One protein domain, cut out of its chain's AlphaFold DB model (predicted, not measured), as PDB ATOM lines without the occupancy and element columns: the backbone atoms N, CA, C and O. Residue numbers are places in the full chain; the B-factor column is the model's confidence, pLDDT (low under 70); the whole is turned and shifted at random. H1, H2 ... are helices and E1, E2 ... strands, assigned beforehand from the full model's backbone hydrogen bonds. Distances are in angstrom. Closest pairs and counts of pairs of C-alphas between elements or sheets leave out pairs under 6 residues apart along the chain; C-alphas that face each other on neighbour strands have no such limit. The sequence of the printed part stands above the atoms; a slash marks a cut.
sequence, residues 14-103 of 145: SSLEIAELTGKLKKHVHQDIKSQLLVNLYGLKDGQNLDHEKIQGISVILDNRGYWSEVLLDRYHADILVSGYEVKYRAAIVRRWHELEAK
ATOM      1  N   SER A  14     -19.671   2.601  81.675       88.81
ATOM      2  CA  SER A  14     -18.547   3.170  82.409       88.81
ATOM      3  C   SER A  14     -18.686   4.674  82.618       88.81
ATOM      4  O   SER A  14     -19.252   5.410  81.812       88.81
ATOM      5  N   SER A  15     -18.080   5.174  83.694       88.69
ATOM      6  CA  SER A  15     -17.982   6.613  83.962       88.69
ATOM      7  C   SER A  15     -17.250   7.396  82.859       88.69
ATOM      8  O   SER A  15     -17.448   8.604  82.748       88.69
ATOM      9  N   LEU A  16     -16.404   6.725  82.064       87.25
ATOM     10  CA  LEU A  16     -15.726   7.316  80.908       87.25
ATOM     11  C   LEU A  16     -16.700   7.496  79.747       87.25
ATOM     12  O   LEU A  16     -16.823   8.598  79.222       87.25
ATOM     13  N   GLU A  17     -17.457   6.450  79.429       86.56
ATOM     14  CA  GLU A  17     -18.486   6.486  78.392       86.56
ATOM     15  C   GLU A  17     -19.561   7.538  78.713       86.56
ATOM     16  O   GLU A  17     -19.948   8.331  77.858       86.56
ATOM     17  N   ILE A  18     -19.973   7.647  79.981       87.19
ATOM     18  CA  ILE A  18     -20.910   8.690  80.431       87.19
ATOM     19  C   ILE A  18     -20.315  10.091  80.254       87.19
ATOM     20  O   ILE A  18     -21.022  11.012  79.840       87.19
ATOM     21  N   ALA A  19     -19.032  10.279  80.567       87.88
ATOM     22  CA  ALA A  19     -18.354  11.561  80.389       87.88
ATOM     23  C   ALA A  19     -18.317  11.977  78.908       87.88
ATOM     24  O   ALA A  19     -18.623  13.126  78.590       87.88
ATOM     25  N   GLU A  20     -18.025  11.036  78.009       86.88
ATOM     26  CA  GLU A  20     -18.017  11.256  76.559       86.88
ATOM     27  C   GLU A  20     -19.413  11.591  76.020       86.88
ATOM     28  O   GLU A  20     -19.575  12.580  75.305       86.88
ATOM     29  N   LEU A  21     -20.438  10.832  76.421       86.12
ATOM     30  CA  LEU A  21     -21.820  11.043  75.976       86.12
ATOM     31  C   LEU A  21     -22.420  12.362  76.477       86.12
ATOM     32  O   LEU A  21     -23.255  12.959  75.800       86.12
ATOM     33  N   THR A  22     -22.019  12.812  77.667       84.75
ATOM     34  CA  THR A  22     -22.573  14.017  78.313       84.75
ATOM     35  C   THR A  22     -21.709  15.262  78.107       84.75
ATOM     36  O   THR A  22     -22.112  16.358  78.487       84.75
ATOM     37  N   GLY A  23     -20.505  15.113  77.544       84.88
ATOM     38  CA  GLY A  23     -19.530  16.197  77.395       84.88
ATOM     39  C   GLY A  23     -18.970  16.731  78.721       84.88
ATOM     40  O   GLY A  23     -18.348  17.795  78.746       84.88
ATOM     41  N   LYS A  24     -19.187  16.030  79.842       86.62
ATOM     42  CA  LYS A  24     -18.666  16.411  81.162       86.62
ATOM     43  C   LYS A  24     -17.278  15.832  81.394       86.62
ATOM     44  O   LYS A  24     -16.944  14.754  80.919       86.62
ATOM     45  N   LEU A  25     -16.466  16.495  82.223       88.56
ATOM     46  CA  LEU A  25     -15.200  15.890  82.647       88.56
ATOM     47  C   LEU A  25     -15.476  14.706  83.578       88.56
ATOM     48  O   LEU A  25     -16.232  14.836  84.542       88.56
ATOM     49  N   LYS A  26     -14.751  13.605  83.368       87.62
ATOM     50  CA  LYS A  26     -14.748  12.397  84.213       87.62
ATOM     51  C   LYS A  26     -14.743  12.692  85.721       87.62
ATOM     52  O   LYS A  26     -15.482  12.071  86.477       87.62
ATOM     53  N   LYS A  27     -13.956  13.683  86.167       88.44
ATOM     54  CA  LYS A  27     -13.886  14.093  87.584       88.44
ATOM     55  C   LYS A  27     -15.236  14.563  88.146       88.44
ATOM     56  O   LYS A  27     -15.550  14.267  89.294       88.44
ATOM     57  N   HIS A  28     -16.028  15.274  87.341       89.75
ATOM     58  CA  HIS A  28     -17.356  15.742  87.736       89.75
ATOM     59  C   HIS A  28     -18.331  14.572  87.777       89.75
ATOM     60  O   HIS A  28     -19.088  14.461  88.730       89.75
ATOM     61  N   VAL A  29     -18.232  13.640  86.824       88.56
ATOM     62  CA  VAL A  29     -19.024  12.402  86.836       88.56
ATOM     63  C   VAL A  29     -18.761  11.595  88.109       88.56
ATOM     64  O   VAL A  29     -19.698  11.178  88.778       88.56
ATOM     65  N   HIS A  30     -17.501  11.437  88.524       90.00
ATOM     66  CA  HIS A  30     -17.165  10.761  89.786       90.00
ATOM     67  C   HIS A  30     -17.713  11.484  91.020       90.00
ATOM     68  O   HIS A  30     -18.208  10.835  91.942       90.00
ATOM     69  N   GLN A  31     -17.644  12.815  91.048       88.81
ATOM     70  CA  GLN A  31     -18.203  13.616  92.139       88.81
ATOM     71  C   GLN A  31     -19.735  13.530  92.190       88.81
ATOM     72  O   GLN A  31     -20.318  13.441  93.272       88.81
ATOM     73  N   ASP A  32     -20.385  13.517  91.034       90.06
ATOM     74  CA  ASP A  32     -21.829  13.367  90.916       90.06
ATOM     75  C   ASP A  32     -22.262  11.954  91.324       90.06
ATOM     76  O   ASP A  32     -23.242  11.816  92.040       90.06
ATOM     77  N   ILE A  33     -21.498  10.908  90.989       88.88
ATOM     78  CA  ILE A  33     -21.762   9.549  91.489       88.88
ATOM     79  C   ILE A  33     -21.699   9.515  93.020       88.88
ATOM     80  O   ILE A  33     -22.596   8.979  93.668       88.88
ATOM     81  N   LYS A  34     -20.683  10.135  93.627       87.50
ATOM     82  CA  LYS A  34     -20.586  10.207  95.093       87.50
ATOM     83  C   LYS A  34     -21.755  10.977  95.707       87.50
ATOM     84  O   LYS A  34     -22.417  10.476  96.606       87.50
ATOM     85  N   SER A  35     -22.021  12.183  95.218       87.50
ATOM     86  CA  SER A  35     -23.027  13.063  95.818       87.50
ATOM     87  C   SER A  35     -24.467  12.643  95.501       87.50
ATOM     88  O   SER A  35     -25.300  12.585  96.397       87.50
ATOM     89  N   GLN A  36     -24.785  12.325  94.249       86.31
ATOM     90  CA  GLN A  36     -26.148  11.997  93.828       86.31
ATOM     91  C   GLN A  36     -26.505  10.544  94.135       86.31
ATOM     92  O   GLN A  36     -27.575  10.289  94.679       86.31
ATOM     93  N   LEU A  37     -25.630   9.585  93.817       86.69
ATOM     94  CA  LEU A  37     -25.957   8.176  94.025       86.69
ATOM     95  C   LEU A  37     -25.673   7.771  95.472       86.69
ATOM     96  O   LEU A  37     -26.584   7.375  96.189       86.69
ATOM     97  N   LEU A  38     -24.435   7.898  95.944       84.56
ATOM     98  CA  LEU A  38     -24.096   7.368  97.270       84.56
ATOM     99  C   LEU A  38     -24.739   8.179  98.403       84.56
ATOM    100  O   LEU A  38     -25.363   7.595  99.289       84.56
ATOM    101  N   VAL A  39     -24.636   9.510  98.361       84.38
ATOM    102  CA  VAL A  39     -25.160  10.372  99.431       84.38
ATOM    103  C   VAL A  39     -26.667  10.599  99.286       84.38
ATOM    104  O   VAL A  39     -27.408  10.280 100.210       84.38
ATOM    105  N   ASN A  40     -27.152  11.123  98.155       84.62
ATOM    106  CA  ASN A  40     -28.562  11.526  98.056       84.62
ATOM    107  C   ASN A  40     -29.527  10.343  97.894       84.62
ATOM    108  O   ASN A  40     -30.587  10.352  98.514       84.62
ATOM    109  N   LEU A  41     -29.188   9.344  97.071       84.62
ATOM    110  CA  LEU A  41     -30.072   8.198  96.833       84.62
ATOM    111  C   LEU A  41     -29.968   7.150  97.949       84.62
ATOM    112  O   LEU A  41     -30.991   6.646  98.406       84.62
ATOM    113  N   TYR A  42     -28.750   6.835  98.403       83.56
ATOM    114  CA  TYR A  42     -28.516   5.775  99.391       83.56
ATOM    115  C   TYR A  42     -28.223   6.265 100.817       83.56
ATOM    116  O   TYR A  42     -28.181   5.447 101.738       83.56
ATOM    117  N   GLY A  43     -28.059   7.573 101.043       79.81
ATOM    118  CA  GLY A  43     -27.832   8.136 102.380       79.81
ATOM    119  C   GLY A  43     -26.467   7.791 102.985       79.81
ATOM    120  O   GLY A  43     -26.287   7.883 104.201       79.81
ATOM    121  N   LEU A  44     -25.512   7.351 102.166       77.62
ATOM    122  CA  LEU A  44     -24.217   6.874 102.632       77.62
ATOM    123  C   LEU A  44     -23.303   8.056 102.916       77.62
ATOM    124  O   LEU A  44     -23.168   8.973 102.111       77.62
ATOM    125  N   LYS A  45     -22.650   8.017 104.074       68.06
ATOM    126  CA  LYS A  45     -21.584   8.962 104.423       68.06
ATOM    127  C   LYS A  45     -20.247   8.443 103.900       68.06
ATOM    128  O   LYS A  45     -20.075   7.231 103.754       68.06
ATOM    129  N   ASP A  46     -19.313   9.360 103.646       59.06
ATOM    130  CA  ASP A  46     -17.966   9.039 103.168       59.06
ATOM    131  C   ASP A  46     -17.335   7.906 103.996       59.06
ATOM    132  O   ASP A  46     -17.243   7.991 105.220       59.06
ATOM    133  N   GLY A  47     -16.931   6.827 103.318       56.94
ATOM    134  CA  GLY A  47     -16.273   5.667 103.931       56.94
ATOM    135  C   GLY A  47     -17.175   4.473 104.261       56.94
ATOM    136  O   GLY A  47     -16.672   3.478 104.777       56.94
ATOM    137  N   GLN A  48     -18.479   4.520 103.961       60.69
ATOM    138  CA  GLN A  48     -19.330   3.329 104.070       60.69
ATOM    139  C   GLN A  48     -19.074   2.348 102.923       60.69
ATOM    140  O   GLN A  48     -18.854   2.744 101.778       60.69
ATOM    141  N   ASN A  49     -19.085   1.056 103.255       59.56
ATOM    142  CA  ASN A  49     -18.703   0.003 102.328       59.56
ATOM    143  C   ASN A  49     -19.717  -0.108 101.182       59.56
ATOM    144  O   ASN A  49     -20.919  -0.236 101.439       59.56
ATOM    145  N   LEU A  50     -19.224  -0.072  99.941       65.19
ATOM    146  CA  LEU A  50     -20.055  -0.128  98.734       65.19
ATOM    147  C   LEU A  50     -20.696  -1.507  98.519       65.19
ATOM    148  O   LEU A  50     -21.671  -1.611  97.789       65.19
ATOM    149  N   ASP A  51     -20.208  -2.528  99.225       57.78
ATOM    150  CA  ASP A  51     -20.721  -3.903  99.198       57.78
ATOM    151  C   ASP A  51     -21.994  -4.113 100.042       57.78
ATOM    152  O   ASP A  51     -22.375  -5.245 100.341       57.78
ATOM    153  N   HIS A  52     -22.667  -3.043 100.481       58.22
ATOM    154  CA  HIS A  52     -23.969  -3.188 101.131       58.22
ATOM    155  C   HIS A  52     -24.988  -3.769 100.145       58.22
ATOM    156  O   HIS A  52     -25.096  -3.293  99.019       58.22
ATOM    157  N   GLU A  53     -25.844  -4.690 100.607       56.16
ATOM    158  CA  GLU A  53     -26.961  -5.249  99.818       56.16
ATOM    159  C   GLU A  53     -27.860  -4.176  99.175       56.16
ATOM    160  O   GLU A  53     -28.560  -4.449  98.205       56.16
ATOM    161  N   LYS A  54     -27.839  -2.948  99.707       57.59
ATOM    162  CA  LYS A  54     -28.593  -1.795  99.200       57.59
ATOM    163  C   LYS A  54     -27.993  -1.156  97.939       57.59
ATOM    164  O   LYS A  54     -28.733  -0.487  97.225       57.59
ATOM    165  N   ILE A  55     -26.701  -1.344  97.656       69.12
ATOM    166  CA  ILE A  55     -26.002  -0.777  96.488       69.12
ATOM    167  C   ILE A  55     -25.567  -1.909  95.550       69.12
ATOM    168  O   ILE A  55     -24.388  -2.176  95.336       69.12
ATOM    169  N   GLN A  56     -26.532  -2.608  94.970       74.94
ATOM    170  CA  GLN A  56     -26.230  -3.553  93.895       74.94
ATOM    171  C   GLN A  56     -26.138  -2.786  92.579       74.94
ATOM    172  O   GLN A  56     -27.029  -1.997  92.309       74.94
ATOM    173  N   GLY A  57     -25.092  -3.005  91.773       77.56
ATOM    174  CA  GLY A  57     -24.978  -2.416  90.427       77.56
ATOM    175  C   GLY A  57     -23.963  -1.279  90.265       77.56
ATOM    176  O   GLY A  57     -23.758  -0.815  89.148       77.56
ATOM    177  N   ILE A  58     -23.273  -0.869  91.337       85.12
ATOM    178  CA  ILE A  58     -22.152   0.082  91.267       85.12
ATOM    179  C   ILE A  58     -20.854  -0.664  91.573       85.12
ATOM    180  O   ILE A  58     -20.687  -1.204  92.662       85.12
ATOM    181  N   SER A  59     -19.908  -0.669  90.638       84.81
ATOM    182  CA  SER A  59     -18.576  -1.244  90.850       84.81
ATOM    183  C   SER A  59     -17.504  -0.187  90.627       84.81
ATOM    184  O   SER A  59     -17.414   0.404  89.553       84.81
ATOM    185  N   VAL A  60     -16.684   0.057  91.648       85.44
ATOM    186  CA  VAL A  60     -15.610   1.055  91.597       85.44
ATOM    187  C   VAL A  60     -14.276   0.356  91.371       85.44
ATOM    188  O   VAL A  60     -13.867  -0.499  92.152       85.44
ATOM    189  N   ILE A  61     -13.579   0.760  90.316       84.56
ATOM    190  CA  ILE A  61     -12.223   0.331  89.993       84.56
ATOM    191  C   ILE A  61     -11.266   1.385  90.541       84.56
ATOM    192  O   ILE A  61     -11.290   2.553  90.129       84.56
ATOM    193  N   LEU A  62     -10.427   0.971  91.486       84.81
ATOM    194  CA  LEU A  62      -9.403   1.819  92.084       84.81
ATOM    195  C   LEU A  62      -8.070   1.650  91.347       84.81
ATOM    196  O   LEU A  62      -7.719   0.554  90.924       84.81
ATOM    197  N   ASP A  63      -7.329   2.743  91.203       85.12
ATOM    198  CA  ASP A  63      -5.938   2.717  90.746       85.12
ATOM    199  C   ASP A  63      -5.006   2.214  91.869       85.12
ATOM    200  O   ASP A  63      -5.381   2.197  93.043       85.12
ATOM    201  N   ASN A  64      -3.748   1.913  91.540       83.81
ATOM    202  CA  ASN A  64      -2.685   1.487  92.462       83.81
ATOM    203  C   ASN A  64      -2.444   2.466  93.630       83.81
ATOM    204  O   ASN A  64      -1.792   2.127  94.614       83.81
ATOM    205  N   ARG A  65      -2.956   3.696  93.520       82.12
ATOM    206  CA  ARG A  65      -2.899   4.757  94.538       82.12
ATOM    207  C   ARG A  65      -4.161   4.852  95.410       82.12
ATOM    208  O   ARG A  65      -4.244   5.749  96.240       82.12
ATOM    209  N   GLY A  66      -5.155   3.989  95.194       77.88
ATOM    210  CA  GLY A  66      -6.441   4.004  95.902       77.88
ATOM    211  C   GLY A  66      -7.439   5.060  95.409       77.88
ATOM    212  O   GLY A  66      -8.459   5.290  96.057       77.88
ATOM    213  N   TYR A  67      -7.178   5.713  94.272       80.38
ATOM    214  CA  TYR A  67      -8.098   6.688  93.672       80.38
ATOM    215  C   TYR A  67      -9.090   6.024  92.721       80.38
ATOM    216  O   TYR A  67      -8.782   5.008  92.108       80.38
ATOM    217  N   TRP A  68     -10.264   6.635  92.548       82.12
ATOM    218  CA  TRP A  68     -11.289   6.168  91.612       82.12
ATOM    219  C   TRP A  68     -10.783   6.311  90.175       82.12
ATOM    220  O   TRP A  68     -10.716   7.416  89.634       82.12
ATOM    221  N   SER A  69     -10.411   5.192  89.561       85.50
ATOM    222  CA  SER A  69     -10.002   5.159  88.164       85.50
ATOM    223  C   SER A  69     -11.229   5.099  87.270       85.50
ATOM    224  O   SER A  69     -11.394   5.933  86.387       85.50
ATOM    225  N   GLU A  70     -12.151   4.184  87.534       85.88
ATOM    226  CA  GLU A  70     -13.335   3.989  86.708       85.88
ATOM    227  C   GLU A  70     -14.482   3.483  87.574       85.88
ATOM    228  O   GLU A  70     -14.265   2.771  88.549       85.88
ATOM    229  N   VAL A  71     -15.705   3.888  87.248       87.44
ATOM    230  CA  VAL A  71     -16.907   3.380  87.909       87.44
ATOM    231  C   VAL A  71     -17.789   2.747  86.851       87.44
ATOM    232  O   VAL A  71     -18.103   3.395  85.853       87.44
ATOM    233  N   LEU A  72     -18.166   1.494  87.069       88.88
ATOM    234  CA  LEU A  72     -19.141   0.772  86.269       88.88
ATOM    235  C   LEU A  72     -20.497   0.898  86.955       88.88
ATOM    236  O   LEU A  72     -20.625   0.596  88.143       88.88
ATOM    237  N   LEU A  73     -21.483   1.371  86.205       88.88
ATOM    238  CA  LEU A  73     -22.845   1.582  86.676       88.88
ATOM    239  C   LEU A  73     -23.787   0.654  85.923       88.88
ATOM    240  O   LEU A  73     -23.638   0.468  84.715       88.88
ATOM    241  N   ASP A  74     -24.771   0.100  86.619       90.19
ATOM    242  CA  ASP A  74     -25.885  -0.569  85.969       90.19
ATOM    243  C   ASP A  74     -26.753   0.434  85.189       90.19
ATOM    244  O   ASP A  74     -26.554   1.658  85.209       90.19
ATOM    245  N   ARG A  75     -27.752  -0.099  84.484       87.25
ATOM    246  CA  ARG A  75     -28.663   0.734  83.703       87.25
ATOM    247  C   ARG A  75     -29.416   1.759  84.559       87.25
ATOM    248  O   ARG A  75     -29.581   2.897  84.126       87.25
ATOM    249  N   TYR A  76     -29.872   1.360  85.740       87.44
ATOM    250  CA  TYR A  76     -30.672   2.188  86.636       87.44
ATOM    251  C   TYR A  76     -29.863   3.376  87.177       87.44
ATOM    252  O   TYR A  76     -30.305   4.523  87.095       87.44
ATOM    253  N   HIS A  77     -28.645   3.130  87.653       88.94
ATOM    254  CA  HIS A  77     -27.728   4.153  88.147       88.94
ATOM    255  C   HIS A  77     -27.287   5.119  87.052       88.94
ATOM    256  O   HIS A  77     -27.249   6.330  87.290       88.94
ATOM    257  N   ALA A  78     -26.991   4.609  85.853       88.69
ATOM    258  CA  ALA A  78     -26.655   5.445  84.706       88.69
ATOM    259  C   ALA A  78     -27.837   6.344  84.298       88.69
ATOM    260  O   ALA A  78     -27.652   7.546  84.101       88.69
ATOM    261  N   ASP A  79     -29.060   5.803  84.244       87.88
ATOM    262  CA  ASP A  79     -30.264   6.571  83.909       87.88
ATOM    263  C   ASP A  79     -30.549   7.680  84.936       87.88
ATOM    264  O   ASP A  79     -30.855   8.814  84.548       87.88
ATOM    265  N   ILE A  80     -30.394   7.400  86.237       88.19
ATOM    266  CA  ILE A  80     -30.538   8.414  87.294       88.19
ATOM    267  C   ILE A  80     -29.540   9.549  87.079       88.19
ATOM    268  O   ILE A  80     -29.931  10.719  87.071       88.19
ATOM    269  N   LEU A  81     -28.272   9.214  86.848       89.06
ATOM    270  CA  LEU A  81     -27.214  10.200  86.674       89.06
ATOM    271  C   LEU A  81     -27.457  11.083  85.438       89.06
ATOM    272  O   LEU A  81     -27.422  12.311  85.533       89.06
ATOM    273  N   VAL A  82     -27.788  10.468  84.299       86.50
ATOM    274  CA  VAL A  82     -28.052  11.172  83.034       86.50
ATOM    275  C   VAL A  82     -29.306  12.046  83.129       86.50
ATOM    276  O   VAL A  82     -29.292  13.193  82.670       86.50
ATOM    277  N   SER A  83     -30.365  11.580  83.802       86.75
ATOM    278  CA  SER A  83     -31.553  12.401  84.089       86.75
ATOM    279  C   SER A  83     -31.263  13.588  85.021       86.75
ATOM    280  O   SER A  83     -31.947  14.619  84.991       86.75
ATOM    281  N   GLY A  84     -30.204  13.476  85.824       82.25
ATOM    282  CA  GLY A  84     -29.641  14.555  86.623       82.25
ATOM    283  C   GLY A  84     -28.978  15.650  85.780       82.25
ATOM    284  O   GLY A  84     -28.997  16.815  86.177       82.25
ATOM    285  N   TYR A  85     -28.422  15.302  84.620       84.00
ATOM    286  CA  TYR A  85     -27.582  16.197  83.820       84.00
ATOM    287  C   TYR A  85     -28.359  16.968  82.762       84.00
ATOM    288  O   TYR A  85     -28.260  18.192  82.695       84.00
ATOM    289  N   GLU A  86     -29.150  16.260  81.962       82.38
ATOM    290  CA  GLU A  86     -29.878  16.858  80.851       82.38
ATOM    291  C   GLU A  86     -31.297  17.227  81.282       82.38
ATOM    292  O   GLU A  86     -32.173  16.372  81.441       82.38
ATOM    293  N   VAL A  87     -31.560  18.531  81.419       83.88
ATOM    294  CA  VAL A  87     -32.895  19.053  81.774       83.88
ATOM    295  C   VAL A  87     -33.952  18.575  80.776       83.88
ATOM    296  O   VAL A  87     -35.071  18.245  81.167       83.88
ATOM    297  N   LYS A  88     -33.589  18.468  79.492       82.00
ATOM    298  CA  LYS A  88     -34.470  17.943  78.441       82.00
ATOM    299  C   LYS A  88     -34.850  16.482  78.689       82.00
ATOM    300  O   LYS A  88     -36.013  16.126  78.514       82.00
ATOM    301  N   TYR A  89     -33.896  15.659  79.124       79.81
ATOM    302  CA  TYR A  89     -34.135  14.250  79.431       79.81
ATOM    303  C   TYR A  89     -35.052  14.106  80.650       79.81
ATOM    304  O   TYR A  89     -36.048  13.385  80.600       79.81
ATOM    305  N   ARG A  90     -34.797  14.892  81.706       85.25
ATOM    306  CA  ARG A  90     -35.674  14.957  82.883       85.25
ATOM    307  C   ARG A  90     -37.097  15.376  82.519       85.25
ATOM    308  O   ARG A  90     -38.053  14.721  82.921       85.25
ATOM    309  N   ALA A  91     -37.240  16.438  81.729       84.12
ATOM    310  CA  ALA A  91     -38.537  16.937  81.291       84.12
ATOM    311  C   ALA A  91     -39.298  15.903  80.444       84.12
ATOM    312  O   ALA A  91     -40.511  15.765  80.596       84.12
ATOM    313  N   ALA A  92     -38.604  15.147  79.588       79.06
ATOM    314  CA  ALA A  92     -39.211  14.082  78.795       79.06
ATOM    315  C   ALA A  92     -39.770  12.949  79.672       79.06
ATOM    316  O   ALA A  92     -40.893  12.506  79.431       79.06
ATOM    317  N   ILE A  93     -39.028  12.530  80.705       82.44
ATOM    318  CA  ILE A  93     -39.489  11.528  81.679       82.44
ATOM    319  C   ILE A  93     -40.728  12.036  82.422       82.44
ATOM    320  O   ILE A  93     -41.744  11.344  82.451       82.44
ATOM    321  N   VAL A  94     -40.674  13.254  82.972       86.56
ATOM    322  CA  VAL A  94     -41.796  13.857  83.714       86.56
ATOM    323  C   VAL A  94     -43.042  13.964  82.833       86.56
ATOM    324  O   VAL A  94     -44.125  13.537  83.228       86.56
ATOM    325  N   ARG A  95     -42.893  14.463  81.601       88.69
ATOM    326  CA  ARG A  95     -44.004  14.563  80.647       88.69
ATOM    327  C   ARG A  95     -44.608  13.196  80.338       88.69
ATOM    328  O   ARG A  95     -45.827  13.064  80.316       88.69
ATOM    329  N   ARG A  96     -43.772  12.175  80.127       86.50
ATOM    330  CA  ARG A  96     -44.244  10.819  79.842       86.50
ATOM    331  C   ARG A  96     -45.056  10.235  80.999       86.50
ATOM    332  O   ARG A  96     -46.061   9.580  80.744       86.50
ATOM    333  N   TRP A  97     -44.647  10.473  82.241       83.31
ATOM    334  CA  TRP A  97     -45.417  10.042  83.409       83.31
ATOM    335  C   TRP A  97     -46.779  10.728  83.480       83.31
ATOM    336  O   TRP A  97     -47.783  10.031  83.573       83.31
ATOM    337  N   HIS A  98     -46.841  12.047  83.287       86.81
ATOM    338  CA  HIS A  98     -48.122  12.755  83.221       86.81
ATOM    339  C   HIS A  98     -49.033  12.252  82.093       86.81
ATOM    340  O   HIS A  98     -50.241  12.130  82.282       86.81
ATOM    341  N   GLU A  99     -48.480  11.910  80.927       83.88
ATOM    342  CA  GLU A  99     -49.254  11.283  79.849       83.88
ATOM    343  C   GLU A  99     -49.827   9.917  80.259       83.88
ATOM    344  O   GLU A  99     -50.955   9.592  79.888       83.88
ATOM    345  N   LEU A 100     -49.062   9.098  80.989       74.31
ATOM    346  CA  LEU A 100     -49.515   7.792  81.472       74.31
ATOM    347  C   LEU A 100     -50.582   7.935  82.562       74.31
ATOM    348  O   LEU A 100     -51.600   7.251  82.492       74.31
ATOM    349  N   GLU A 101     -50.399   8.859  83.504       80.25
ATOM    350  CA  GLU A 101     -51.381   9.181  84.546       80.25
ATOM    351  C   GLU A 101     -52.685   9.710  83.940       80.25
ATOM    352  O   GLU A 101     -53.775   9.286  84.328       80.25
ATOM    353  N   ALA A 102     -52.594  10.578  82.928       80.12
ATOM    354  CA  ALA A 102     -53.757  11.082  82.208       80.12
ATOM    355  C   ALA A 102     -54.486   9.960  81.452       80.12
ATOM    356  O   ALA A 102     -55.712   9.885  81.498       80.12
ATOM    357  N   LYS A 103     -53.748   9.047  80.806       73.06
ATOM    358  CA  LYS A 103     -54.329   7.873  80.134       73.06
ATOM    359  C   LYS A 103     -54.971   6.895  81.112       73.06
ATOM    360  O   LYS A 103     -56.042   6.375  80.822       73.06
TER     361      LYS A 103
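Overview. This is residues 14 to 103 of the 145 residues of an uncharacterized protein of Methylomonas denitrificans (UniProt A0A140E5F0). Three short helices, H1, H2 and H3, cross one another in a small body, with the two-stranded hairpin E1 E2 reaching out at one end and H4 sticking out at the other as an arm, residues 94 to 103 standing free. H1 and H2 pack mainly on the E2 side of the hairpin, and a long loop of residues 42 to 57 leads from H2 to E1. The printed part has 90 residues with four named helices and two named strands, in the order H1 H2 E1 E2 H3 H4; the sheet, E1 - E2, is antiparallel and the class is mostly helix. The whole is only just loose, close to compact, with a radius of gyration of the C-alphas of 14.7 A, and elongated, spanning 52 by 30 by 18 A.

Arrangement. Strands E1, residues 58 to 62, and E2, residues 68 to 73, form an antiparallel hairpin, their directions 162 degrees apart. Across it N 59 and O 72 are 2.9 A apart and N 61 and O 70 are 2.8 A apart, both within hydrogen-bond range. The closest C-alphas of E2 and H1, residues 15 to 22, are those of Val 71 and Ser 15, 5.2 A apart. H2, residues 26 to 41, touches H1 with residues 26 to 30 alone, about perpendicular at 80 degrees; the closest C-alphas are those of Lys 26 and Ala 19, 5.3 A apart. The hub is H3, residues 75 to 85. It touches H2, about perpendicular at 73 degrees, with the C-alphas of Leu 81 and Ile 33 closest at 7.3 A; H2 touches H3 with residues 32 to 37 alone. H3 touches H1 at a steep tilt of 45 degrees, the same way, with the C-alphas of Tyr 85 and Thr 22 closest at 7.8 A. H4, residues 87 to 103, and H3 touch only at the corner by their link, at a steep tilt of 67 degrees, opposite ways; the closest C-alphas are those of Arg 90 and Ser 83, 5.0 A apart. H4 is apart from H1, H2, E1 and E2. In H1, H3 and H4 every O i to N i+4 pair is within hydrogen-bond range; in H2 10 of 12 are.

Along the chain. E1 is 12.9 A long from first to last C-alpha and E2 13.4 A. H1 begins with C-alpha 15 at (-17.982, 6.613, 83.962) and is 10.4 A long. H2 is 20.3 A long, H3 15.5 A and H4 24.2 A, ending with C-alpha 103 at (-54.329, 7.873, 80.134).

Size, cuts and confidence. The two C-alphas farthest apart, those of Arg 65 and Lys 103, are 53.5 A apart. The printed part has no cut. The link from H2 to E1, 16 residues, is long; the other links are tight. Mean pLDDT of the printed part is 82.1, and residues 45 to 55 are under 70.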